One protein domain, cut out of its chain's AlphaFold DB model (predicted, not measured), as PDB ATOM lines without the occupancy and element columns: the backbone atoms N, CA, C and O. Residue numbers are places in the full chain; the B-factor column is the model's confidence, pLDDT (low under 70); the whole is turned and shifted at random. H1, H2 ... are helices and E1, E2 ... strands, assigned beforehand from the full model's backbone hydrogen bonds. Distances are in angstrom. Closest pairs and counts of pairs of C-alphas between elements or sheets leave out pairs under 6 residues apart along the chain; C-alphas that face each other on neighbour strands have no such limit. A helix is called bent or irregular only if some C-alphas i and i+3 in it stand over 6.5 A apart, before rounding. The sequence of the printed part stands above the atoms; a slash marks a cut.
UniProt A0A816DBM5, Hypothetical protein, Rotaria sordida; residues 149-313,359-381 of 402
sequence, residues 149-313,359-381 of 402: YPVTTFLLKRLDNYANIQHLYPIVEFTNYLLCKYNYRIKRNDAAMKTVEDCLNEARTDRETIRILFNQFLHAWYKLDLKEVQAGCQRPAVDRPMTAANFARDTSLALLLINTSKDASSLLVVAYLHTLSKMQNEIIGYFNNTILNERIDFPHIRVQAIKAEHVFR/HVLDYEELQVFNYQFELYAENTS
ATOM      1  N   TYR A 149      62.640  37.228 -43.285       92.50
ATOM      2  CA  TYR A 149      61.940  36.021 -42.839       92.50
ATOM      3  C   TYR A 149      61.785  36.008 -41.304       92.50
ATOM      4  O   TYR A 149      62.366  35.163 -40.605       92.50
ATOM      5  N   PRO A 150      61.065  36.996 -40.738       92.06
ATOM      6  CA  PRO A 150      60.942  37.191 -39.295       92.06
ATOM      7  C   PRO A 150      60.337  35.988 -38.564       92.06
ATOM      8  O   PRO A 150      60.838  35.615 -37.500       92.06
ATOM      9  N   VAL A 151      59.285  35.365 -39.107       92.62
ATOM     10  CA  VAL A 151      58.590  34.258 -38.427       92.62
ATOM     11  C   VAL A 151      59.463  33.012 -38.412       92.62
ATOM     12  O   VAL A 151      59.670  32.423 -37.349       92.62
ATOM     13  N   THR A 152      60.042  32.661 -39.559       92.75
ATOM     14  CA  THR A 152      60.961  31.527 -39.702       92.75
ATOM     15  C   THR A 152      62.150  31.684 -38.763       92.75
ATOM     16  O   THR A 152      62.432  30.794 -37.960       92.75
ATOM     17  N   THR A 153      62.795  32.854 -38.771       92.62
ATOM     18  CA  THR A 153      63.954  33.132 -37.908       92.62
ATOM     19  C   THR A 153      63.591  33.069 -36.420       92.62
ATOM     20  O   THR A 153      64.367  32.572 -35.599       92.62
ATOM     21  N   PHE A 154      62.413  33.568 -36.041       93.00
ATOM     22  CA  PHE A 154      61.948  33.536 -34.656       93.00
ATOM     23  C   PHE A 154      61.664  32.115 -34.161       93.00
ATOM     24  O   PHE A 154      62.059  31.779 -33.035       93.00
ATOM     25  N   LEU A 155      60.996  31.304 -34.988       93.00
ATOM     26  CA  LEU A 155      60.624  29.928 -34.664       93.00
ATOM     27  C   LEU A 155      61.836  28.998 -34.662       93.00
ATOM     28  O   LEU A 155      61.984  28.243 -33.707       93.00
ATOM     29  N   LEU A 156      62.745  29.092 -35.639       92.00
ATOM     30  CA  LEU A 156      63.941  28.237 -35.706       92.00
ATOM     31  C   LEU A 156      64.800  28.323 -34.443       92.00
ATOM     32  O   LEU A 156      65.192  27.296 -33.894       92.00
ATOM     33  N   LYS A 157      65.008  29.537 -33.918       90.88
ATOM     34  CA  LYS A 157      65.787  29.773 -32.686       90.88
ATOM     35  C   LYS A 157      65.177  29.140 -31.435       90.88
ATOM     36  O   LYS A 157      65.841  29.062 -30.404       90.88
ATOM     37  N   ARG A 158      63.899  28.761 -31.488       91.44
ATOM     38  CA  ARG A 158      63.126  28.241 -30.351       91.44
ATOM     39  C   ARG A 158      62.436  26.920 -30.672       91.44
ATOM     40  O   ARG A 158      61.630  26.475 -29.861       91.44
ATOM     41  N   LEU A 159      62.745  26.302 -31.813       90.12
ATOM     42  CA  LEU A 159      61.977  25.187 -32.364       90.12
ATOM     43  C   LEU A 159      61.916  24.020 -31.381       90.12
ATOM     44  O   LEU A 159      60.837  23.514 -31.098       90.12
ATOM     45  N   ASP A 160      63.057  23.674 -30.791       89.12
ATOM     46  CA  ASP A 160      63.166  22.553 -29.855       89.12
ATOM     47  C   ASP A 160      62.358  22.815 -28.567       89.12
ATOM     48  O   ASP A 160      61.698  21.924 -28.036       89.12
ATOM     49  N   ASN A 161      62.318  24.070 -28.101       90.25
ATOM     50  CA  ASN A 161      61.509  24.456 -26.943       90.25
ATOM     51  C   ASN A 161      60.012  24.472 -27.282       90.25
ATOM     52  O   ASN A 161      59.202  23.942 -26.522       90.25
ATOM     53  N   TYR A 162      59.632  25.058 -28.417       93.00
ATOM     54  CA  TYR A 162      58.237  25.185 -28.846       93.00
ATOM     55  C   TYR A 162      57.632  23.870 -29.338       93.00
ATOM     56  O   TYR A 162      56.414  23.708 -29.269       93.00
ATOM     57  N   ALA A 163      58.455  22.885 -29.703       91.94
ATOM     58  CA  ALA A 163      58.008  21.517 -29.953       91.94
ATOM     59  C   ALA A 163      57.286  20.909 -28.737       91.94
ATOM     60  O   ALA A 163      56.464  20.014 -28.908       91.94
ATOM     61  N   ASN A 164      57.514  21.412 -27.517       93.25
ATOM     62  CA  ASN A 164      56.782  20.975 -26.325       93.25
ATOM     63  C   ASN A 164      55.303  21.405 -26.326       93.25
ATOM     64  O   ASN A 164      54.488  20.763 -25.660       93.25
ATOM     65  N   ILE A 165      54.930  22.458 -27.067       94.50
ATOM     66  CA  ILE A 165      53.559  23.002 -27.088       94.50
ATOM     67  C   ILE A 165      52.558  21.940 -27.563       94.50
ATOM     68  O   ILE A 165      51.471  21.833 -26.998       94.50
ATOM     69  N   GLN A 166      52.945  21.076 -28.508       92.88
ATOM     70  CA  GLN A 166      52.085  20.014 -29.047       92.88
ATOM     71  C   GLN A 166      51.550  19.041 -27.979       92.88
ATOM     72  O   GLN A 166      50.500  18.419 -28.156       92.88
ATOM     73  N   HIS A 167      52.258  18.921 -26.851       94.38
ATOM     74  CA  HIS A 167      51.904  18.059 -25.724       94.38
ATOM     75  C   HIS A 167      50.854  18.673 -24.791       94.38
ATOM     76  O   HIS A 167      50.332  17.973 -23.924       94.38
ATOM     77  N   LEU A 168      50.482  19.941 -24.994       94.81
ATOM     78  CA  LEU A 168      49.474  20.630 -24.193       94.81
ATOM     79  C   LEU A 168      48.088  19.974 -24.307       94.81
ATOM     80  O   LEU A 168      47.445  19.730 -23.288       94.81
ATOM     81  N   TYR A 169      47.636  19.650 -25.526       95.44
ATOM     82  CA  TYR A 169      46.292  19.096 -25.747       95.44
ATOM     83  C   TYR A 169      46.059  17.759 -25.013       95.44
ATOM     84  O   TYR A 169      45.103  17.694 -24.240       95.44
ATOM     85  N   PRO A 170      46.928  16.730 -25.136       95.56
ATOM     86  CA  PRO A 170      46.763  15.481 -24.384       95.56
ATOM     87  C   PRO A 170      46.713  15.666 -22.858       95.56
ATOM     88  O   PRO A 170      46.000  14.940 -22.164       95.56
ATOM     89  N   ILE A 171      47.454  16.644 -22.320       94.12
ATOM     90  CA  ILE A 171      47.456  16.957 -20.883       94.12
ATOM     91  C   ILE A 171      46.131  17.578 -20.457       94.12
ATOM     92  O   ILE A 171      45.532  17.158 -19.462       94.12
ATOM     93  N   VAL A 172      45.647  18.555 -21.218       94.12
ATOM     94  CA  VAL A 172      44.352  19.186 -20.961       94.12
ATOM     95  C   VAL A 172      43.211  18.180 -21.091       94.12
ATOM     96  O   VAL A 172      42.345  18.122 -20.225       94.12
ATOM     97  N   GLU A 173      43.210  17.352 -22.133       94.44
ATOM     98  CA  GLU A 173      42.129  16.400 -22.399       94.44
ATOM     99  C   GLU A 173      41.979  15.384 -21.257       94.44
ATOM    100  O   GLU A 173      40.873  15.151 -20.758       94.44
ATOM    101  N   PHE A 174      43.099  14.843 -20.766       93.75
ATOM    102  CA  PHE A 174      43.078  13.911 -19.644       93.75
ATOM    103  C   PHE A 174      42.684  14.585 -18.322       93.75
ATOM    104  O   PHE A 174      41.852  14.055 -17.582       93.75
ATOM    105  N   THR A 175      43.221  15.771 -18.024       92.50
ATOM    106  CA  THR A 175      42.874  16.497 -16.788       92.50
ATOM    107  C   THR A 175      41.412  16.958 -16.781       92.50
ATOM    108  O   THR A 175      40.745  16.849 -15.752       92.50
ATOM    109  N   ASN A 176      40.864  17.360 -17.930       92.19
ATOM    110  CA  ASN A 176      39.441  17.659 -18.098       92.19
ATOM    111  C   ASN A 176      38.558  16.433 -17.879       92.19
ATOM    112  O   ASN A 176      37.532  16.528 -17.204       92.19
ATOM    113  N   TYR A 177      38.957  15.270 -18.397       92.06
ATOM    114  CA  TYR A 177      38.241  14.025 -18.131       92.06
ATOM    115  C   TYR A 177      38.186  13.731 -16.621       92.06
ATOM    116  O   TYR A 177      37.116  13.433 -16.078       92.06
ATOM    117  N   LEU A 178      39.319  13.866 -15.918       90.25
ATOM    118  CA  LEU A 178      39.378  13.680 -14.464       90.25
ATOM    119  C   LEU A 178      38.516  14.704 -13.718       90.25
ATOM    120  O   LEU A 178      37.791  14.327 -12.793       90.25
ATOM    121  N   LEU A 179      38.537  15.967 -14.151       88.50
ATOM    122  CA  LEU A 179      37.682  17.025 -13.623       88.50
ATOM    123  C   LEU A 179      36.204  16.643 -13.771       88.50
ATOM    124  O   LEU A 179      35.494  16.557 -12.773       88.50
ATOM    125  N   CYS A 180      35.735  16.308 -14.972       88.50
ATOM    126  CA  CYS A 180      34.345  15.897 -15.200       88.50
ATOM    127  C   CYS A 180      33.940  14.663 -14.375       88.50
ATOM    128  O   CYS A 180      32.808  14.580 -13.888       88.50
ATOM    129  N   LYS A 181      34.855  13.705 -14.198       87.81
ATOM    130  CA  LYS A 181      34.588  12.461 -13.468       87.81
ATOM    131  C   LYS A 181      34.481  12.675 -11.959       87.81
ATOM    132  O   LYS A 181      33.559  12.122 -11.352       87.81
ATOM    133  N   TYR A 182      35.393  13.449 -11.370       87.00
ATOM    134  CA  TYR A 182      35.578  13.523  -9.917       87.00
ATOM    135  C   TYR A 182      35.137  14.837  -9.269       87.00
ATOM    136  O   TYR A 182      35.082  14.887  -8.040       87.00
ATOM    137  N   ASN A 183      34.823  15.887 -10.034       86.25
ATOM    138  CA  ASN A 183      34.461  17.190  -9.467       86.25
ATOM    139  C   ASN A 183      33.285  17.045  -8.486       86.25
ATOM    140  O   ASN A 183      32.261  16.445  -8.821       86.25
ATOM    141  N   TYR A 184      33.462  17.552  -7.264       84.00
ATOM    142  CA  TYR A 184      32.560  17.406  -6.113       84.00
ATOM    143  C   TYR A 184      32.279  15.963  -5.637       84.00
ATOM    144  O   TYR A 184      31.418  15.763  -4.779       84.00
ATOM    145  N   ARG A 185      32.978  14.944  -6.156       86.44
ATOM    146  CA  ARG A 185      32.683  13.512  -5.922       86.44
ATOM    147  C   ARG A 185      33.749  12.753  -5.130       86.44
ATOM    148  O   ARG A 185      33.501  11.613  -4.757       86.44
ATOM    149  N   ILE A 186      34.913  13.348  -4.873       86.19
ATOM    150  CA  ILE A 186      36.003  12.737  -4.093       86.19
ATOM    151  C   ILE A 186      36.493  13.707  -3.019       86.19
ATOM    152  O   ILE A 186      36.571  14.914  -3.256       86.19
ATOM    153  N   LYS A 187      36.811  13.194  -1.827       86.81
ATOM    154  CA  LYS A 187      37.421  13.984  -0.749       86.81
ATOM    155  C   LYS A 187      38.920  14.141  -0.991       86.81
ATOM    156  O   LYS A 187      39.542  13.285  -1.613       86.81
ATOM    157  N   ARG A 188      39.521  15.192  -0.433       84.25
ATOM    158  CA  ARG A 188      40.960  15.468  -0.573       84.25
ATOM    159  C   ARG A 188      41.848  14.316  -0.098       84.25
ATOM    160  O   ARG A 188      42.730  13.889  -0.832       84.25
ATOM    161  N   ASN A 189      41.581  13.778   1.093       85.62
ATOM    162  CA  ASN A 189      42.361  12.662   1.646       85.62
ATOM    163  C   ASN A 189      42.256  11.405   0.772       85.62
ATOM    164  O   ASN A 189      43.259  10.734   0.537       85.62
ATOM    165  N   ASP A 190      41.065  11.134   0.237       85.75
ATOM    166  CA  ASP A 190      40.835   9.993  -0.647       85.75
ATOM    167  C   ASP A 190      41.591  10.178  -1.972       85.75
ATOM    168  O   ASP A 190      42.216   9.243  -2.461       85.75
ATOM    169  N   ALA A 191      41.607  11.394  -2.532       85.44
ATOM    170  CA  ALA A 191      42.375  11.709  -3.739       85.44
ATOM    171  C   ALA A 191      43.894  11.629  -3.523       85.44
ATOM    172  O   ALA A 191      44.615  11.276  -4.453       85.44
ATOM    173  N   ALA A 192      44.377  11.942  -2.317       86.00
ATOM    174  CA  ALA A 192      45.788  11.828  -1.964       86.00
ATOM    175  C   ALA A 192      46.238  10.361  -1.840       86.00
ATOM    176  O   ALA A 192      47.339  10.025  -2.271       86.00
ATOM    177  N   MET A 193      45.387   9.489  -1.290       86.62
ATOM    178  CA  MET A 193      45.690   8.061  -1.115       86.62
ATOM    179  C   MET A 193      45.479   7.231  -2.383       86.62
ATOM    180  O   MET A 193      46.134   6.209  -2.565       86.62
ATOM    181  N   LYS A 194      44.554   7.650  -3.247       89.19
ATOM    182  CA  LYS A 194      44.186   6.914  -4.454       89.19
ATOM    183  C   LYS A 194      45.198   7.131  -5.573       89.19
ATOM    184  O   LYS A 194      45.560   8.268  -5.884       89.19
ATOM    185  N   THR A 195      45.600   6.046  -6.218       89.44
ATOM    186  CA  THR A 195      46.533   6.082  -7.348       89.44
ATOM    187  C   THR A 195      45.800   6.327  -8.669       89.44
ATOM    188  O   THR A 195      44.573   6.189  -8.781       89.44
ATOM    189  N   VAL A 196      46.545   6.687  -9.714       87.25
ATOM    190  CA  VAL A 196      45.980   6.772 -11.070       87.25
ATOM    191  C   VAL A 196      45.534   5.385 -11.564       87.25
ATOM    192  O   VAL A 196      44.513   5.284 -12.245       87.25
ATOM    193  N   GLU A 197      46.220   4.308 -11.173       88.50
ATOM    194  CA  GLU A 197      45.840   2.924 -11.490       88.50
ATOM    195  C   GLU A 197      44.453   2.566 -10.936       88.50
ATOM    196  O   GLU A 197      43.614   2.026 -11.667       88.50
ATOM    197  N   ASP A 198      44.159   2.949  -9.692       87.31
ATOM    198  CA  ASP A 198      42.834   2.749  -9.092       87.31
ATOM    199  C   ASP A 198      41.741   3.445  -9.919       87.31
ATOM    200  O   ASP A 198      40.682   2.879 -10.203       87.31
ATOM    201  N   CYS A 199      42.020   4.663 -10.394       85.62
ATOM    202  CA  CYS A 199      41.108   5.416 -11.255       85.62
ATOM    203  C   CYS A 199      40.836   4.717 -12.603       85.62
ATOM    204  O   CYS A 199      39.693   4.738 -13.086       85.62
ATOM    205  N   LEU A 200      41.861   4.099 -13.202       85.62
ATOM    206  CA  LEU A 200      41.749   3.341 -14.454       85.62
ATOM    207  C   LEU A 200      40.939   2.048 -14.276       85.62
ATOM    208  O   LEU A 200      40.251   1.615 -15.204       85.62
ATOM    209  N   ASN A 201      40.997   1.435 -13.093       85.00
ATOM    210  CA  ASN A 201      40.296   0.186 -12.793       85.00
ATOM    211  C   ASN A 201      38.819   0.388 -12.419       85.00
ATOM    212  O   ASN A 201      37.995  -0.489 -12.687       85.00
ATOM    213  N   GLU A 202      38.451   1.544 -11.868       81.19
ATOM    214  CA  GLU A 202      37.062   1.863 -11.503       81.19
ATOM    215  C   GLU A 202      36.146   2.207 -12.690       81.19
ATOM    216  O   GLU A 202      34.921   2.114 -12.578       81.19
ATOM    217  N   ALA A 203      36.702   2.620 -13.831       72.25
ATOM    218  CA  ALA A 203      35.925   2.994 -15.011       72.25
ATOM    219  C   ALA A 203      35.318   1.750 -15.691       72.25
ATOM    220  O   ALA A 203      35.898   1.208 -16.622       72.25
ATOM    221  N   ARG A 204      34.157   1.268 -15.226       67.06
ATOM    222  CA  ARG A 204      33.502   0.073 -15.802       67.06
ATOM    223  C   ARG A 204      32.912   0.312 -17.195       67.06
ATOM    224  O   ARG A 204      32.990  -0.581 -18.028       67.06
ATOM    225  N   THR A 205      32.351   1.496 -17.439       67.75
ATOM    226  CA  THR A 205      31.680   1.834 -18.709       67.75
ATOM    227  C   THR A 205      32.633   2.492 -19.713       67.75
ATOM    228  O   THR A 205      32.578   2.179 -20.894       67.75
ATOM    229  N   ASP A 206      33.578   3.309 -19.232       76.94
ATOM    230  CA  ASP A 206      34.493   4.108 -20.070       76.94
ATOM    231  C   ASP A 206      35.944   3.595 -20.032       76.94
ATOM    232  O   ASP A 206      36.893   4.366 -20.203       76.94
ATOM    233  N   ARG A 207      36.142   2.300 -19.744       81.38
ATOM    234  CA  ARG A 207      37.472   1.715 -19.483       81.38
ATOM    235  C   ARG A 207      38.450   1.914 -20.634       81.38
ATOM    236  O   ARG A 207      39.632   2.152 -20.402       81.38
ATOM    237  N   GLU A 208      37.958   1.787 -21.858       85.44
ATOM    238  CA  GLU A 208      38.788   1.912 -23.052       85.44
ATOM    239  C   GLU A 208      39.154   3.376 -23.303       85.44
ATOM    240  O   GLU A 208      40.327   3.713 -23.449       85.44
ATOM    241  N   THR A 209      38.168   4.272 -23.221       87.31
ATOM    242  CA  THR A 209      38.354   5.714 -23.415       87.31
ATOM    243  C   THR A 209      39.360   6.297 -22.424       87.31
ATOM    244  O   THR A 209      40.299   6.976 -22.834       87.31
ATOM    245  N   ILE A 210      39.230   5.996 -21.125       89.44
ATOM    246  CA  ILE A 210      40.165   6.515 -20.114       89.44
ATOM    247  C   ILE A 210      41.588   5.985 -20.323       89.44
ATOM    248  O   ILE A 210      42.547   6.712 -20.080       89.44
ATOM    249  N   ARG A 211      41.742   4.740 -20.797       89.88
ATOM    250  CA  ARG A 211      43.054   4.151 -21.095       89.88
ATOM    251  C   ARG A 211      43.706   4.815 -22.298       89.88
ATOM    252  O   ARG A 211      44.897   5.100 -22.239       89.88
ATOM    253  N   ILE A 212      42.939   5.096 -23.351       92.19
ATOM    254  CA  ILE A 212      43.433   5.831 -24.521       92.19
ATOM    255  C   ILE A 212      43.900   7.230 -24.101       92.19
ATOM    256  O   ILE A 212      45.048   7.584 -24.370       92.19
ATOM    257  N   LEU A 213      43.062   7.975 -23.372       92.62
ATOM    258  CA  LEU A 213      43.398   9.318 -22.883       92.62
ATOM    259  C   LEU A 213      44.619   9.302 -21.956       92.62
ATOM    260  O   LEU A 213      45.519  10.126 -22.097       92.62
ATOM    261  N   PHE A 214      44.691   8.333 -21.041       93.31
ATOM    262  CA  PHE A 214      45.834   8.177 -20.147       93.31
ATOM    263  C   PHE A 214      47.120   7.841 -20.907       93.31
ATOM    264  O   PHE A 214      48.161   8.411 -20.603       93.31
ATOM    265  N   ASN A 215      47.070   6.961 -21.910       93.00
ATOM    266  CA  ASN A 215      48.244   6.613 -22.713       93.00
ATOM    267  C   ASN A 215      48.746   7.810 -23.535       93.00
ATOM    268  O   ASN A 215      49.955   8.028 -23.621       93.00
ATOM    269  N   GLN A 216      47.836   8.604 -24.106       94.06
ATOM    270  CA  GLN A 216      48.179   9.841 -24.815       94.06
ATOM    271  C   GLN A 216      48.792  10.879 -23.870       94.06
ATOM    272  O   GLN A 216      49.831  11.459 -24.189       94.06
ATOM    273  N   PHE A 217      48.199  11.058 -22.687       94.75
ATOM    274  CA  PHE A 217      48.759  11.883 -21.620       94.75
ATOM    275  C   PHE A 217      50.158  11.411 -21.220       94.75
ATOM    276  O   PHE A 217      51.081  12.215 -21.186       94.75
ATOM    277  N   LEU A 218      50.337  10.115 -20.960       93.25
ATOM    278  CA  LEU A 218      51.605   9.541 -20.522       93.25
ATOM    279  C   LEU A 218      52.693   9.745 -21.582       93.25
ATOM    280  O   LEU A 218      53.804  10.160 -21.261       93.25
ATOM    281  N   HIS A 219      52.359   9.515 -22.852       92.44
ATOM    282  CA  HIS A 219      53.268   9.769 -23.965       92.44
ATOM    283  C   HIS A 219      53.693  11.242 -24.031       92.44
ATOM    284  O   HIS A 219      54.882  11.533 -24.140       92.44
ATOM    285  N   ALA A 220      52.734  12.164 -23.923       92.12
ATOM    286  CA  ALA A 220      52.992  13.601 -23.919       92.12
ATOM    287  C   ALA A 220      53.834  14.031 -22.704       92.12
ATOM    288  O   ALA A 220      54.823  14.741 -22.851       92.12
ATOM    289  N   TRP A 221      53.500  13.534 -21.512       90.81
ATOM    290  CA  TRP A 221      54.142  13.889 -20.247       90.81
ATOM    291  C   TRP A 221      55.627  13.517 -20.191       90.81
ATOM    292  O   TRP A 221      56.447  14.276 -19.666       90.81
ATOM    293  N   TYR A 222      55.987  12.356 -20.744       89.94
ATOM    294  CA  TYR A 222      57.374  11.887 -20.786       89.94
ATOM    295  C   TYR A 222      58.168  12.416 -21.984       89.94
ATOM    296  O   TYR A 222      59.395  12.380 -21.940       89.94
ATOM    297  N   LYS A 223      57.505  12.939 -23.022       89.56
ATOM    298  CA  LYS A 223      58.177  13.643 -24.124       89.56
ATOM    299  C   LYS A 223      58.535  15.094 -23.804       89.56
ATOM    300  O   LYS A 223      59.385  15.650 -24.488       89.56
ATOM    301  N   LEU A 224      57.920  15.696 -22.785       89.12
ATOM    302  CA  LEU A 224      58.243  17.060 -22.369       89.12
ATOM    303  C   LEU A 224      59.711  17.181 -21.936       89.12
ATOM    304  O   LEU A 224      60.115  16.595 -20.925       89.12
ATOM    305  N   ASP A 225      60.472  18.018 -22.631       85.88
ATOM    306  CA  ASP A 225      61.863  18.352 -22.315       85.88
ATOM    307  C   ASP A 225      61.969  19.794 -21.799       85.88
ATOM    308  O   ASP A 225      62.648  20.657 -22.352       85.88
ATOM    309  N   LEU A 226      61.217  20.089 -20.734       84.25
ATOM    310  CA  LEU A 226      61.261  21.382 -20.055       84.25
ATOM    311  C   LEU A 226      62.025  21.254 -18.740       84.25
ATOM    312  O   LEU A 226      61.632  20.494 -17.852       84.25
ATOM    313  N   LYS A 227      63.107  22.030 -18.619       80.19
ATOM    314  CA  LYS A 227      63.956  22.091 -17.416       80.19
ATOM    315  C   LYS A 227      63.338  22.936 -16.306       80.19
ATOM    316  O   LYS A 227      63.528  22.638 -15.132       80.19
ATOM    317  N   GLU A 228      62.595  23.973 -16.680       82.88
ATOM    318  CA  GLU A 228      61.942  24.893 -15.752       82.88
ATOM    319  C   GLU A 228      60.490  25.118 -16.171       82.88
ATOM    320  O   GLU A 228      60.193  25.315 -17.350       82.88
ATOM    321  N   VAL A 229      59.588  25.109 -15.189       84.88
ATOM    322  CA  VAL A 229      58.166  25.427 -15.364       84.88
ATOM    323  C   VAL A 229      57.723  26.400 -14.280       84.88
ATOM    324  O   VAL A 229      58.223  26.363 -13.152       84.88
ATOM    325  N   GLN A 230      56.792  27.290 -14.617       83.75
ATOM    326  CA  GLN A 230      56.357  28.353 -13.713       83.75
ATOM    327  C   GLN A 230      54.840  28.565 -13.764       83.75
ATOM    328  O   GLN A 230      54.249  28.655 -14.837       83.75
ATOM    329  N   ALA A 231      54.229  28.711 -12.586       79.44
ATOM    330  CA  ALA A 231      52.852  29.170 -12.403       79.44
ATOM    331  C   ALA A 231      52.857  30.415 -11.507       79.44
ATOM    332  O   ALA A 231      53.189  30.345 -10.320       79.44
ATOM    333  N   GLY A 232      52.539  31.588 -12.064       77.31
ATOM    334  CA  GLY A 232      52.631  32.853 -11.329       77.31
ATOM    335  C   GLY A 232      54.054  33.097 -10.814       77.31
ATOM    336  O   GLY A 232      54.995  33.132 -11.598       77.31
ATOM    337  N   CYS A 233      54.236  33.237  -9.499       75.19
ATOM    338  CA  CYS A 233      55.561  33.388  -8.871       75.19
ATOM    339  C   CYS A 233      56.196  32.057  -8.420       75.19
ATOM    340  O   CYS A 233      57.270  32.068  -7.822       75.19
ATOM    341  N   GLN A 234      55.542  30.918  -8.656       79.19
ATOM    342  CA  GLN A 234      55.964  29.616  -8.138       79.19
ATOM    343  C   GLN A 234      56.658  28.780  -9.216       79.19
ATOM    344  O   GLN A 234      56.175  28.680 -10.344       79.19
ATOM    345  N   ARG A 235      57.779  28.153  -8.846       81.44
ATOM    346  CA  ARG A 235      58.573  27.253  -9.696       81.44
ATOM    347  C   ARG A 235      58.677  25.886  -9.017       81.44
ATOM    348  O   ARG A 235      59.555  25.711  -8.171       81.44
ATOM    349  N   PRO A 236      57.743  24.957  -9.282       79.81
ATOM    350  CA  PRO A 236      57.811  23.627  -8.693       79.81
ATOM    351  C   PRO A 236      59.038  22.876  -9.223       79.81
ATOM    352  O   PRO A 236      59.407  23.015 -10.389       79.81
ATOM    353  N   ALA A 237      59.663  22.066  -8.367       76.06
ATOM    354  CA  ALA A 237      60.704  21.149  -8.809       76.06
ATOM    355  C   ALA A 237      60.089  20.111  -9.756       76.06
ATOM    356  O   ALA A 237      59.052  19.518  -9.452       76.06
ATOM    357  N   VAL A 238      60.726  19.899 -10.908       72.75
ATOM    358  CA  VAL A 238      60.311  18.884 -11.881       72.75
ATOM    359  C   VAL A 238      60.813  17.524 -11.397       72.75
ATOM    360  O   VAL A 238      61.821  17.015 -11.874       72.75
ATOM    361  N   ASP A 239      60.125  16.954 -10.411       68.44
ATOM    362  CA  ASP A 239      60.374  15.592  -9.938       68.44
ATOM    363  C   ASP A 239      59.358  14.653 -10.601       68.44
ATOM    364  O   ASP A 239      58.197  14.557 -10.197       68.44
ATOM    365  N   ARG A 240      59.759  14.055 -11.729       68.62
ATOM    366  CA  ARG A 240      58.931  13.105 -12.483       68.62
ATOM    367  C   ARG A 240      59.324  11.680 -12.085       68.62
ATOM    368  O   ARG A 240      60.521  11.400 -12.015       68.62
ATOM    369  N   PRO A 241      58.358  10.756 -11.900       65.44
ATOM    370  CA  PRO A 241      58.676   9.350 -11.693       65.44
ATOM    371  C   PRO A 241      59.609   8.838 -12.793       65.44
ATOM    372  O   PRO A 241      59.447   9.160 -13.968       65.44
ATOM    373  N   MET A 242      60.590   8.025 -12.406       60.31
ATOM    374  CA  MET A 242      61.726   7.673 -13.264       60.31
ATOM    375  C   MET A 242      61.333   6.820 -14.488       60.31
ATOM    376  O   MET A 242      62.071   6.764 -15.468       60.31
ATOM    377  N   THR A 243      60.170   6.157 -14.454       72.12
ATOM    378  CA  THR A 243      59.704   5.277 -15.538       72.12
ATOM    379  C   THR A 243      58.202   5.389 -15.784       72.12
ATOM    380  O   THR A 243      57.403   5.255 -14.854       72.12
ATOM    381  N   ALA A 244      57.813   5.491 -17.060       74.19
ATOM    382  CA  ALA A 244      56.415   5.535 -17.499       74.19
ATOM    383  C   ALA A 244      55.581   4.329 -17.028       74.19
ATOM    384  O   ALA A 244      54.405   4.484 -16.707       74.19
ATOM    385  N   ALA A 245      56.197   3.145 -16.915       71.94
ATOM    386  CA  ALA A 245      55.531   1.908 -16.502       71.94
ATOM    387  C   ALA A 245      54.980   1.947 -15.065       71.94
ATOM    388  O   ALA A 245      53.979   1.296 -14.776       71.94
ATOM    389  N   ASN A 246      55.606   2.724 -14.176       80.12
ATOM    390  CA  ASN A 246      55.185   2.819 -12.778       80.12
ATOM    391  C   ASN A 246      54.356   4.071 -12.484       80.12
ATOM    392  O   ASN A 246      53.782   4.170 -11.404       80.12
ATOM    393  N   PHE A 247      54.229   4.995 -13.444       85.50
ATOM    394  CA  PHE A 247      53.535   6.266 -13.238       85.50
ATOM    395  C   PHE A 247      52.127   6.069 -12.669       85.50
ATOM    396  O   PHE A 247      51.754   6.748 -11.720       85.50
ATOM    397  N   ALA A 248      51.361   5.116 -13.210       84.25
ATOM    398  CA  ALA A 248      49.990   4.884 -12.764       84.25
ATOM    399  C   ALA A 248      49.901   4.440 -11.292       84.25
ATOM    400  O   ALA A 248      48.941   4.792 -10.609       84.25
ATOM    401  N   ARG A 249      50.898   3.687 -10.815       84.56
ATOM    402  CA  ARG A 249      50.932   3.084  -9.473       84.56
ATOM    403  C   ARG A 249      51.500   4.033  -8.429       84.56
ATOM    404  O   ARG A 249      50.996   4.102  -7.317       84.56
ATOM    405  N   ASP A 250      52.529   4.776  -8.818       84.56
ATOM    406  CA  ASP A 250      53.313   5.600  -7.900       84.56
ATOM    407  C   ASP A 250      52.769   7.034  -7.807       84.56
ATOM    408  O   ASP A 250      53.110   7.778  -6.888       84.56
ATOM    409  N   THR A 251      51.909   7.441  -8.750       86.12
ATOM    410  CA  THR A 251      51.354   8.797  -8.791       86.12
ATOM    411  C   THR A 251      49.988   8.852  -8.124       86.12
ATOM    412  O   THR A 251      49.036   8.184  -8.536       86.12
ATOM    413  N   SER A 252      49.886   9.718  -7.117       87.00
ATOM    414  CA  SER A 252      48.621  10.078  -6.483       87.00
ATOM    415  C   SER A 252      47.712  10.840  -7.451       87.00
ATOM    416  O   SER A 252      48.162  11.732  -8.178       87.00
ATOM    417  N   LEU A 253      46.412  10.545  -7.418       87.00
ATOM    418  CA  LEU A 253      45.408  11.234  -8.227       87.00
ATOM    419  C   LEU A 253      45.379  12.746  -7.938       87.00
ATOM    420  O   LEU A 253      45.152  13.534  -8.856       87.00
ATOM    421  N   ALA A 254      45.673  13.161  -6.701       84.31
ATOM    422  CA  ALA A 254      45.730  14.569  -6.302       84.31
ATOM    423  C   ALA A 254      46.746  15.411  -7.104       84.31
ATOM    424  O   ALA A 254      46.573  16.626  -7.192       84.31
ATOM    425  N   LEU A 255      47.771  14.798  -7.715       85.69
ATOM    426  CA  LEU A 255      48.731  15.501  -8.579       85.69
ATOM    427  C   LEU A 255      48.070  16.034  -9.866       85.69
ATOM    428  O   LEU A 255      48.461  17.070 -10.397       85.69
ATOM    429  N   LEU A 256      47.067  15.321 -10.381       86.62
ATOM    430  CA  LEU A 256      46.449  15.594 -11.684       86.62
ATOM    431  C   LEU A 256      45.145  16.398 -11.585       86.62
ATOM    432  O   LEU A 256      44.613  16.845 -12.600       86.62
ATOM    433  N   LEU A 257      44.621  16.585 -10.372       86.69
ATOM    434  CA  LEU A 257      43.415  17.366 -10.112       86.69
ATOM    435  C   LEU A 257      43.790  18.827  -9.842       86.69
ATOM    436  O   LEU A 257      44.201  19.169  -8.738       86.69
ATOM    437  N   ILE A 258      43.643  19.688 -10.852       83.62
ATOM    438  CA  ILE A 258      43.991  21.120 -10.794       83.62
ATOM    439  C   ILE A 258      43.215  21.819  -9.666       83.62
ATOM    440  O   ILE A 258      42.022  22.045  -9.821       83.62
ATOM    441  N   ASN A 259      43.859  22.180  -8.551       78.19
ATOM    442  CA  ASN A 259      43.218  22.848  -7.407       78.19
ATOM    443  C   ASN A 259      43.815  24.254  -7.116       78.19
ATOM    444  O   ASN A 259      44.989  24.493  -7.386       78.19
ATOM    445  N   THR A 260      43.023  25.168  -6.530       63.94
ATOM    446  CA  THR A 260      43.416  26.505  -6.029       63.94
ATOM    447  C   THR A 260      44.095  26.460  -4.663       63.94
ATOM    448  O   THR A 260      44.732  27.431  -4.253       63.94
ATOM    449  N   SER A 261      43.908  25.384  -3.894       55.72
ATOM    450  CA  SER A 261      44.398  25.352  -2.514       55.72
ATOM    451  C   SER A 261      45.931  25.303  -2.448       55.72
ATOM    452  O   SER A 261      46.567  24.772  -3.347       55.72
ATOM    453  N   LYS A 262      46.509  25.792  -1.339       53.59
ATOM    454  CA  LYS A 262      47.955  25.824  -1.007       53.59
ATOM    455  C   LYS A 262      48.700  24.473  -1.073       53.59
ATOM    456  O   LYS A 262      49.874  24.417  -0.715       53.59
ATOM    457  N   ASP A 263      48.038  23.401  -1.486       58.28
ATOM    458  CA  ASP A 263      48.641  22.092  -1.650       58.28
ATOM    459  C   ASP A 263      49.468  22.089  -2.936       58.28
ATOM    460  O   ASP A 263      48.945  22.207  -4.042       58.28
ATOM    461  N   ALA A 264      50.783  21.929  -2.786       62.72
ATOM    462  CA  ALA A 264      51.740  21.881  -3.892       62.72
ATOM    463  C   ALA A 264      51.516  20.694  -4.857       62.72
ATOM    464  O   ALA A 264      52.201  20.597  -5.872       62.72
ATOM    465  N   SER A 265      50.560  19.808  -4.562       73.50
ATOM    466  CA  SER A 265      50.290  18.566  -5.284       73.50
ATOM    467  C   SER A 265      49.979  18.806  -6.763       73.50
ATOM    468  O   SER A 265      50.642  18.241  -7.620       73.50
ATOM    469  N   SER A 266      49.026  19.679  -7.102       80.94
ATOM    470  CA  SER A 266      48.652  19.925  -8.507       80.94
ATOM    471  C   SER A 266      49.451  21.042  -9.182       80.94
ATOM    472  O   SER A 266      49.242  21.336 -10.361       80.94
ATOM    473  N   LEU A 267      50.361  21.685  -8.443       85.12
ATOM    474  CA  LEU A 267      51.101  22.859  -8.906       85.12
ATOM    475  C   LEU A 267      51.961  22.552 -10.134       85.12
ATOM    476  O   LEU A 267      52.091  23.396 -11.016       85.12
ATOM    477  N   LEU A 268      52.525  21.344 -10.209       86.50
ATOM    478  CA  LEU A 268      53.364  20.938 -11.332       86.50
ATOM    479  C   LEU A 268      52.582  20.941 -12.651       86.50
ATOM    480  O   LEU A 268      53.031  21.533 -13.628       86.50
ATOM    481  N   VAL A 269      51.389  20.339 -12.671       88.69
ATOM    482  CA  VAL A 269      50.526  20.307 -13.863       88.69
ATOM    483  C   VAL A 269      50.105  21.721 -14.257       88.69
ATOM    484  O   VAL A 269      50.203  22.081 -15.427       88.69
ATOM    485  N   VAL A 270      49.717  22.555 -13.287       89.00
ATOM    486  CA  VAL A 270      49.368  23.964 -13.533       89.00
ATOM    487  C   VAL A 270      50.546  24.737 -14.129       89.00
ATOM    488  O   VAL A 270      50.369  25.465 -15.104       89.00
ATOM    489  N   ALA A 271      51.758  24.543 -13.607       89.12
ATOM    490  CA  ALA A 271      52.963  25.180 -14.128       89.12
ATOM    491  C   ALA A 271      53.269  24.756 -15.569       89.12
ATOM    492  O   ALA A 271      53.646  25.607 -16.377       89.12
ATOM    493  N   TYR A 272      53.052  23.485 -15.924       90.75
ATOM    494  CA  TYR A 272      53.151  23.034 -17.315       90.75
ATOM    495  C   TYR A 272      52.114  23.711 -18.212       90.75
ATOM    496  O   TYR A 272      52.491  24.242 -19.254       90.75
ATOM    497  N   LEU A 273      50.841  23.749 -17.801       92.19
ATOM    498  CA  LEU A 273      49.786  24.411 -18.575       92.19
ATOM    499  C   LEU A 273      50.121  25.890 -18.816       92.19
ATOM    500  O   LEU A 273      50.132  26.330 -19.960       92.19
ATOM    501  N   HIS A 274      50.495  26.630 -17.768       92.00
ATOM    502  CA  HIS A 274      50.894  28.036 -17.885       92.00
ATOM    503  C   HIS A 274      52.099  28.219 -18.810       92.00
ATOM    504  O   HIS A 274      52.080  29.083 -19.683       92.00
ATOM    505  N   THR A 275      53.148  27.413 -18.629       92.19
ATOM    506  CA  THR A 275      54.394  27.549 -19.394       92.19
ATOM    507  C   THR A 275      54.157  27.279 -20.880       92.19
ATOM    508  O   THR A 275      54.542  28.095 -21.714       92.19
ATOM    509  N   LEU A 276      53.468  26.184 -21.217       94.38
ATOM    510  CA  LEU A 276      53.164  25.821 -22.604       94.38
ATOM    511  C   LEU A 276      52.220  26.834 -23.264       94.38
ATOM    512  O   LEU A 276      52.452  27.244 -24.402       94.38
ATOM    513  N   SER A 277      51.190  27.291 -22.546       94.31
ATOM    514  CA  SER A 277      50.283  28.320 -23.058       94.31
ATOM    515  C   SER A 277      50.984  29.654 -23.275       94.31
ATOM    516  O   SER A 277      50.748  30.316 -24.284       94.31
ATOM    517  N   LYS A 278      51.901  30.028 -22.378       93.81
ATOM    518  CA  LYS A 278      52.724  31.224 -22.538       93.81
ATOM    519  C   LYS A 278      53.619  31.130 -23.774       93.81
ATOM    520  O   LYS A 278      53.660  32.090 -24.532       93.81
ATOM    521  N   MET A 279      54.271  29.990 -24.015       94.31
ATOM    522  CA  MET A 279      55.087  29.783 -25.220       94.31
ATOM    523  C   MET A 279      54.271  29.973 -26.508       94.31
ATOM    524  O   MET A 279      54.722  30.659 -27.422       94.31
ATOM    525  N   GLN A 280      53.043  29.442 -26.576       94.69
ATOM    526  CA  GLN A 280      52.160  29.678 -27.727       94.69
ATOM    527  C   GLN A 280      51.770  31.158 -27.859       94.69
ATOM    528  O   GLN A 280      51.839  31.726 -28.951       94.69
ATOM    529  N   ASN A 281      51.408  31.805 -26.752       94.25
ATOM    530  CA  ASN A 281      51.048  33.223 -26.755       94.25
ATOM    531  C   ASN A 281      52.240  34.124 -27.122       94.25
ATOM    532  O   ASN A 281      52.038  35.180 -27.713       94.25
ATOM    533  N   GLU A 282      53.479  33.716 -26.832       94.06
ATOM    534  CA  GLU A 282      54.695  34.408 -27.277       94.06
ATOM    535  C   GLU A 282      54.856  34.360 -28.803       94.06
ATOM    536  O   GLU A 282      55.246  35.367 -29.396       94.06
ATOM    537  N   ILE A 283      54.506  33.243 -29.454       93.75
ATOM    538  CA  ILE A 283      54.493  33.134 -30.924       93.75
ATOM    539  C   ILE A 283      53.479  34.117 -31.517       93.75
ATOM    540  O   ILE A 283      53.829  34.916 -32.388       93.75
ATOM    541  N   ILE A 284      52.242  34.098 -31.012       92.06
ATOM    542  CA  ILE A 284      51.163  34.982 -31.482       92.06
ATOM    543  C   ILE A 284      51.522  36.449 -31.220       92.06
ATOM    544  O   ILE A 284      51.384  37.291 -32.104       92.06
ATOM    545  N   GLY A 285      52.042  36.760 -30.030       90.62
ATOM    546  CA  GLY A 285      52.465  38.107 -29.660       90.62
ATOM    547  C   GLY A 285      53.602  38.627 -30.540       90.62
ATOM    548  O   GLY A 285      53.568  39.782 -30.964       90.62
ATOM    549  N   TYR A 286      54.585  37.783 -30.868       91.50
ATOM    550  CA  TYR A 286      55.640  38.142 -31.814       91.50
ATOM    551  C   TYR A 286      55.076  38.410 -33.215       91.50
ATOM    552  O   TYR A 286      55.421  39.424 -33.824       91.50
ATOM    553  N   PHE A 287      54.183  37.544 -33.698       89.81
ATOM    554  CA  PHE A 287      53.545  37.678 -35.006       89.81
ATOM    555  C   PHE A 287      52.702  38.958 -35.116       89.81
ATOM    556  O   PHE A 287      52.866  39.723 -36.066       89.81
ATOM    557  N   ASN A 288      51.875  39.248 -34.108       87.50
ATOM    558  CA  ASN A 288      51.032  40.446 -34.072       87.50
ATOM    559  C   ASN A 288      51.874  41.732 -34.073       87.50
ATOM    560  O   ASN A 288      51.643  42.643 -34.864       87.50
ATOM    561  N   ASN A 289      52.915  41.775 -33.235       86.31
ATOM    562  CA  ASN A 289      53.758  42.964 -33.089       86.31
ATOM    563  C   ASN A 289      54.714  43.193 -34.268       86.31
ATOM    564  O   ASN A 289      55.036  44.340 -34.551       86.31
ATOM    565  N   THR A 290      55.206  42.127 -34.909       83.94
ATOM    566  CA  THR A 290      56.282  42.227 -35.916       83.94
ATOM    567  C   THR A 290      55.760  42.189 -37.349       83.94
ATOM    568  O   THR A 290      56.330  42.841 -38.220       83.94
ATOM    569  N   ILE A 291      54.710  41.405 -37.616       82.62
ATOM    570  CA  ILE A 291      54.225  41.150 -38.982       82.62
ATOM    571  C   ILE A 291      53.039  42.038 -39.308       82.62
ATOM    572  O   ILE A 291      53.029  42.706 -40.339       82.62
ATOM    573  N   LEU A 292      52.038  42.031 -38.430       79.50
ATOM    574  CA  LEU A 292      50.779  42.716 -38.683       79.50
ATOM    575  C   LEU A 292      50.883  44.219 -38.408       79.50
ATOM    576  O   LEU A 292      50.134  44.977 -39.009       79.50
ATOM    577  N   ASN A 293      51.816  44.660 -37.548       70.50
ATOM    578  CA  ASN A 293      51.994  46.065 -37.127       70.50
ATOM    579  C   ASN A 293      50.692  46.752 -36.654       70.50
ATOM    580  O   ASN A 293      50.632  47.970 -36.482       70.50
ATOM    581  N   GLU A 294      49.663  45.956 -36.394       64.75
ATOM    582  CA  GLU A 294      48.326  46.323 -35.979       64.75
ATOM    583  C   GLU A 294      47.990  45.437 -34.786       64.75
ATOM    584  O   GLU A 294      48.388  44.276 -34.734       64.75
ATOM    585  N   ARG A 295      47.256  45.966 -33.805       66.06
ATOM    586  CA  ARG A 295      46.724  45.148 -32.709       66.06
ATOM    587  C   ARG A 295      45.514  44.375 -33.223       66.06
ATOM    588  O   ARG A 295      44.387  44.703 -32.857       66.06
ATOM    589  N   ILE A 296      45.741  43.400 -34.100       69.88
ATOM    590  CA  ILE A 296      44.686  42.457 -34.454       69.88
ATOM    591  C   ILE A 296      44.378  41.665 -33.189       69.88
ATOM    592  O   ILE A 296      45.282  41.129 -32.539       69.88
ATOM    593  N   ASP A 297      43.106  41.672 -32.809       78.44
ATOM    594  CA  ASP A 297      42.628  40.931 -31.656       78.44
ATOM    595  C   ASP A 297      42.470  39.469 -32.073       78.44
ATOM    596  O   ASP A 297      41.561  39.109 -32.826       78.44
ATOM    597  N   PHE A 298      43.430  38.640 -31.669       85.06
ATOM    598  CA  PHE A 298      43.362  37.207 -31.912       85.06
ATOM    599  C   PHE A 298      42.257  36.604 -31.041       85.06
ATOM    600  O   PHE A 298      42.083  37.016 -29.894       85.06
ATOM    601  N   PRO A 299      41.511  35.609 -31.542       88.25
ATOM    602  CA  PRO A 299      40.439  35.009 -30.768       88.25
ATOM    603  C   PRO A 299      41.003  34.339 -29.511       88.25
ATOM    604  O   PRO A 299      41.991  33.604 -29.562       88.25
ATOM    605  N   HIS A 300      40.355  34.591 -28.381       91.75
ATOM    606  CA  HIS A 300      40.730  34.038 -27.087       91.75
ATOM    607  C   HIS A 300      40.024  32.705 -26.829       91.75
ATOM    608  O   HIS A 300      38.834  32.542 -27.119       91.75
ATOM    609  N   ILE A 301      40.753  31.745 -26.264       92.75
ATOM    610  CA  ILE A 301      40.205  30.465 -25.830       92.75
ATOM    611  C   ILE A 301      40.798  30.060 -24.485       92.75
ATOM    612  O   ILE A 301      42.002  30.138 -24.248       92.75
ATOM    613  N   ARG A 302      39.946  29.539 -23.602       91.88
ATOM    614  CA  ARG A 302      40.401  28.957 -22.337       91.88
ATOM    615  C   ARG A 302      41.274  27.740 -22.595       91.88
ATOM    616  O   ARG A 302      40.910  26.892 -23.411       91.88
ATOM    617  N   VAL A 303      42.347  27.589 -21.817       91.12
ATOM    618  CA  VAL A 303      43.253  26.428 -21.924       91.12
ATOM    619  C   VAL A 303      42.494  25.108 -21.836       91.12
ATOM    620  O   VAL A 303      42.769  24.201 -22.601       91.12
ATOM    621  N   GLN A 304      41.482  25.003 -20.978       89.25
ATOM    622  CA  GLN A 304      40.692  23.774 -20.845       89.25
ATOM    623  C   GLN A 304      39.647  23.559 -21.950       89.25
ATOM    624  O   GLN A 304      39.014  22.511 -21.981       89.25
ATOM    625  N   ALA A 305      39.455  24.510 -22.861       91.75
ATOM    626  CA  ALA A 305      38.566  24.372 -24.015       91.75
ATOM    627  C   ALA A 305      39.330  24.098 -25.325       91.75
ATOM    628  O   ALA A 305      38.717  24.032 -26.394       91.75
ATOM    629  N   ILE A 306      40.659  23.956 -25.266       93.06
ATOM    630  CA  ILE A 306      41.476  23.736 -26.458       93.06
ATOM    631  C   ILE A 306      41.164  22.395 -27.120       93.06
ATOM    632  O   ILE A 306      40.813  21.404 -26.478       93.06
ATOM    633  N   LYS A 307      41.362  22.370 -28.433       91.25
ATOM    634  CA  LYS A 307      41.336  21.179 -29.271       91.25
ATOM    635  C   LYS A 307      42.710  20.985 -29.889       91.25
ATOM    636  O   LYS A 307      43.536  21.895 -29.874       91.25
ATOM    637  N   ALA A 308      42.911  19.824 -30.498       89.38
ATOM    638  CA  ALA A 308      44.101  19.498 -31.271       89.38
ATOM    639  C   ALA A 308      44.517  20.598 -32.272       89.38
ATOM    640  O   ALA A 308      45.704  20.871 -32.401       89.38
ATOM    641  N   GLU A 309      43.544  21.226 -32.938       89.88
ATOM    642  CA  GLU A 309      43.738  22.277 -33.953       89.88
ATOM    643  C   GLU A 309      44.158  23.639 -33.378       89.88
ATOM    644  O   GLU A 309      44.746  24.453 -34.079       89.88
ATOM    645  N   HIS A 310      43.898  23.886 -32.091       91.00
ATOM    646  CA  HIS A 310      44.218  25.159 -31.441       91.00
ATOM    647  C   HIS A 310      45.655  25.217 -30.907       91.00
ATOM    648  O   HIS A 310      46.056  26.247 -30.371       91.00
ATOM    649  N   VAL A 311      46.403  24.115 -30.990       92.38
ATOM    650  CA  VAL A 311      47.735  23.975 -30.396       92.38
ATOM    651  C   VAL A 311      48.797  24.013 -31.484       92.38
ATOM    652  O   VAL A 311      48.661  23.348 -32.510       92.38
ATOM    653  N   PHE A 312      49.883  24.744 -31.234       92.19
ATOM    654  CA  PHE A 312      51.040  24.756 -32.126       92.19
ATOM    655  C   PHE A 312      51.641  23.348 -32.275       92.19
ATOM    656  O   PHE A 312      52.130  22.755 -31.309       92.19
ATOM    657  N   ARG A 313      51.588  22.815 -33.500       89.19
ATOM    658  CA  ARG A 313      52.106  21.497 -33.886       89.19
ATOM    659  C   ARG A 313      53.081  21.661 -35.036       89.19
ATOM    660  O   ARG A 313      52.728  21.476 -36.196       89.19
ATOM    661  N   HIS A 359      44.670  30.633 -31.637       89.94
ATOM    662  CA  HIS A 359      43.947  31.358 -30.609       89.94
ATOM    663  C   HIS A 359      44.900  31.700 -29.466       89.94
ATOM    664  O   HIS A 359      45.800  30.914 -29.141       89.94
ATOM    665  N   VAL A 360      44.677  32.853 -28.838       91.44
ATOM    666  CA  VAL A 360      45.352  33.214 -27.589       91.44
ATOM    667  C   VAL A 360      44.800  32.326 -26.483       91.44
ATOM    668  O   VAL A 360      43.588  32.198 -26.312       91.44
ATOM    669  N   LEU A 361      45.702  31.681 -25.749       92.50
ATOM    670  CA  LEU A 361      45.349  30.756 -24.684       92.50
ATOM    671  C   LEU A 361      45.220  31.501 -23.355       92.50
ATOM    672  O   LEU A 361      46.217  31.981 -22.811       92.50
ATOM    673  N   ASP A 362      44.009  31.546 -22.807       90.69
ATOM    674  CA  ASP A 362      43.735  32.131 -21.494       90.69
ATOM    675  C   ASP A 362      44.111  31.129 -20.401       90.69
ATOM    676  O   ASP A 362      43.341  30.222 -20.059       90.69
ATOM    677  N   TYR A 363      45.329  31.269 -19.882       85.88
ATOM    678  CA  TYR A 363      45.884  30.387 -18.853       85.88
ATOM    679  C   TYR A 363      45.709  30.919 -17.424       85.88
ATOM    680  O   TYR A 363      45.998  30.195 -16.482       85.88
ATOM    681  N   GLU A 364      45.249  32.158 -17.230       80.88
ATOM    682  CA  GLU A 364      45.045  32.732 -15.888       80.88
ATOM    683  C   GLU A 364      43.744  32.246 -15.229       80.88
ATOM    684  O   GLU A 364      43.695  32.048 -14.016       80.88
ATOM    685  N   GLU A 365      42.701  31.996 -16.025       79.06
ATOM    686  CA  GLU A 365      41.386  31.536 -15.559       79.06
ATOM    687  C   GLU A 365      41.210  30.020 -15.739       79.06
ATOM    688  O   GLU A 365      40.303  29.553 -16.437       79.06
ATOM    689  N   LEU A 366      42.079  29.218 -15.120       83.56
ATOM    690  CA  LEU A 366      41.887  27.766 -15.109       83.56
ATOM    691  C   LEU A 366      40.668  27.395 -14.252       83.56
ATOM    692  O   LEU A 366      40.542  27.795 -13.096       83.56
ATOM    693  N   GLN A 367      39.776  26.579 -14.807       81.44
ATOM    694  CA  GLN A 367      38.716  25.916 -14.068       81.44
ATOM    695  C   GLN A 367      39.329  24.949 -13.066       81.44
ATOM    696  O   GLN A 367      40.038  23.996 -13.407       81.44
ATOM    697  N   VAL A 368      38.988  25.194 -11.812       81.50
ATOM    698  CA  VAL A 368      39.551  24.481 -10.682       81.50
ATOM    699  C   VAL A 368      38.648  23.329 -10.261       81.50
ATOM    700  O   VAL A 368      37.417  23.418 -10.259       81.50
ATOM    701  N   PHE A 369      39.298  22.228  -9.909       83.19
ATOM    702  CA  PHE A 369      38.729  21.057  -9.281       83.19
ATOM    703  C   PHE A 369      38.252  21.362  -7.860       83.19
ATOM    704  O   PHE A 369      39.008  21.878  -7.039       83.19
ATOM    705  N   ASN A 370      37.022  20.959  -7.540       82.81
ATOM    706  CA  ASN A 370      36.460  21.135  -6.204       82.81
ATOM    707  C   ASN A 370      36.329  19.780  -5.507       82.81
ATOM    708  O   ASN A 370      35.643  18.877  -6.002       82.81
ATOM    709  N   TYR A 371      36.972  19.634  -4.347       83.00
ATOM    710  CA  TYR A 371      36.821  18.440  -3.519       83.00
ATOM    711  C   TYR A 371      35.423  18.371  -2.892       83.00
ATOM    712  O   TYR A 371      34.756  19.374  -2.636       83.00
ATOM    713  N   GLN A 372      34.973  17.149  -2.616       81.75
ATOM    714  CA  GLN A 372      33.712  16.901  -1.930       81.75
ATOM    715  C   GLN A 372      33.720  17.579  -0.553       81.75
ATOM    716  O   GLN A 372      34.667  17.424   0.214       81.75
ATOM    717  N   PHE A 373      32.645  18.308  -0.243       71.94
ATOM    718  CA  PHE A 373      32.472  19.102   0.984       71.94
ATOM    719  C   PHE A 373      33.441  20.282   1.159       71.94
ATOM    720  O   PHE A 373      33.256  21.082   2.074       71.94
ATOM    721  N   GLU A 374      34.400  20.474   0.255       71.12
ATOM    722  CA  GLU A 374      35.202  21.692   0.168       71.12
ATOM    723  C   GLU A 374      34.503  22.665  -0.760       71.12
ATOM    724  O   GLU A 374      34.936  22.943  -1.874       71.12
ATOM    725  N   LEU A 375      33.347  23.135  -0.302       57.47
ATOM    726  CA  LEU A 375      32.511  23.970  -1.136       57.47
ATOM    727  C   LEU A 375      33.228  25.275  -1.497       57.47
ATOM    728  O   LEU A 375      33.086  25.707  -2.629       57.47
ATOM    729  N   TYR A 376      34.055  25.849  -0.612       57.59
ATOM    730  CA  TYR A 376      34.866  27.025  -0.930       57.59
ATOM    731  C   TYR A 376      36.018  27.174   0.083       57.59
ATOM    732  O   TYR A 376      35.795  27.557   1.233       57.59
ATOM    733  N   ALA A 377      37.268  26.916  -0.310       48.22
ATOM    734  CA  ALA A 377      38.421  27.336   0.504       48.22
ATOM    735  C   ALA A 377      38.548  28.877   0.549       48.22
ATOM    736  O   ALA A 377      39.125  29.435   1.477       48.22
ATOM    737  N   GLU A 378      37.910  29.572  -0.396       50.28
ATOM    738  CA  GLU A 378      37.746  31.027  -0.415       50.28
ATOM    739  C   GLU A 378      36.472  31.492   0.318       50.28
ATOM    740  O   GLU A 378      35.909  32.523  -0.024       50.28
ATOM    741  N   ASN A 379      35.955  30.762   1.315       45.34
ATOM    742  CA  ASN A 379      34.685  31.070   2.003       45.34
ATOM    743  C   ASN A 379      34.642  32.379   2.823       45.34
ATOM    744  O   ASN A 379      33.608  32.707   3.404       45.34
ATOM    745  N   THR A 380      35.685  33.208   2.807       49.62
ATOM    746  CA  THR A 380      35.512  34.654   3.048       49.62
ATOM    747  C   THR A 380      34.601  35.298   1.993       49.62
ATOM    748  O   THR A 380      34.009  36.346   2.241       49.62
ATOM    749  N   SER A 381      34.430  34.661   0.836       56.34
ATOM    750  CA  SER A 381      33.733  35.144  -0.349       56.34
ATOM    751  C   SER A 381      32.216  35.043  -0.267       56.34
ATOM    752  O   SER A 381      31.580  35.976  -0.712       56.34
TER     753      SER A 381
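Overview. This is residues 149 to 313 and 359 to 381 of the 402 residues of the protein "Hypothetical protein" of Rotaria sordida (UniProt A0A816DBM5). The long helix H7 is crossed near its middle by H2a, the first arm of a bent helix, while H1 packs on the later part of H7 and the tiny two-strand sheet E1 E2 is beside it through E2. The other arm, H2b, leads away to a second group of helices, where H5 crosses H2b and folds back along short H4, with H6 across H4. The printed part has 188 residues with seven named helices, then two named strands, in the order H1 to H7, E1, E2; the sheet, E1 then E2, is parallel and the class is mostly helix. It is compact, with a radius of gyration of the C-alphas of 17.7 A and spans of 53 by 43 by 32 A.

Along the chain. E1 is residues 300 to 302 and E2 residues 360 to 362, ending at C-alpha 362 (43.735, 32.131, -21.494). H7, residues 267 to 292, is 35.8 A long and begins at C-alpha 267 (51.101, 22.859, -8.906); it is neither bent nor irregular, but only just: C-alphas 289 and 292 are 6.3 A apart. H1 is residues 150 to 156, beginning at C-alpha 150 (60.942, 37.191, -39.295). H2, residues 159 to 182, was assigned as one helix by its hydrogen bonds but is bent, with C-alphas 166 and 169 6.7 A apart; its arms are H2a, residues 159 to 166, 11.6 A, and H2b, residues 169 to 182, 19.9 A. H3 is residues 188 to 193, H4 196 to 202, and H5 207 to 223, 24.3 A. H6, residues 244 to 250, is irregular, with C-alphas 245 and 248 7.3 A apart.

Arrangement. E1 and E2 are parallel at 38 degrees, with N 301 and O 360 at 2.9 A and N 362 and O 301 at 2.8 A, within hydrogen-bond range. The closest C-alphas of H7 and E2 are those of Ser 277 and Leu 361, 5.7 A apart. H7 touches H2a with residues 276 to 280 alone, at a steep tilt of 64 degrees; the closest C-alphas are those of Ile 165 and Leu 276, 5.3 A. H7 touches H1 with residues 283 to 291 alone, at a shallow tilt of 30 degrees, opposite ways; the closest C-alphas are those of Val 151 and Phe 287, 7.0 A. H2b touches H5 with residues 170 to 174 alone, at a steep tilt of 43 degrees; the closest C-alphas are those of Pro 170 and Phe 217, 5.0 A. H4 and H5 form a helical hairpin at a shallow tilt of 10 degrees, closest at the C-alphas of Leu 200 and Ile 210, 6.7 A. H4 and H6 touch, about perpendicular at 74 degrees, closest at the C-alphas of Val 196 and Ala 248, 4.7 A. H3 touches no helix, and H5 and H7 are apart. Every O i to N i+4 pair is within hydrogen-bond range in H1, H2b, H3, H4 and H5; H7 has 21 of 22, H2a 1 of 4 beside 3 of 5 O i to N i+3 pairs, and H6 1 of 3 beside 2 of 4.

Size, cuts and confidence. The two C-alphas farthest apart, Tyr 149 and Phe 373, are 55.5 A apart. Residues 314 to 358 are not printed, and C-alphas 313 and 359 are 13.2 A apart across the cut. The links H5 to H6 and H6 to H7 are long, with 20 and 16 residues. Mean pLDDT of the printed part is 84.3; residues 204 to 205, 239 to 242, 260 to 264, 294 to 296 and 375 to 381 are under 70.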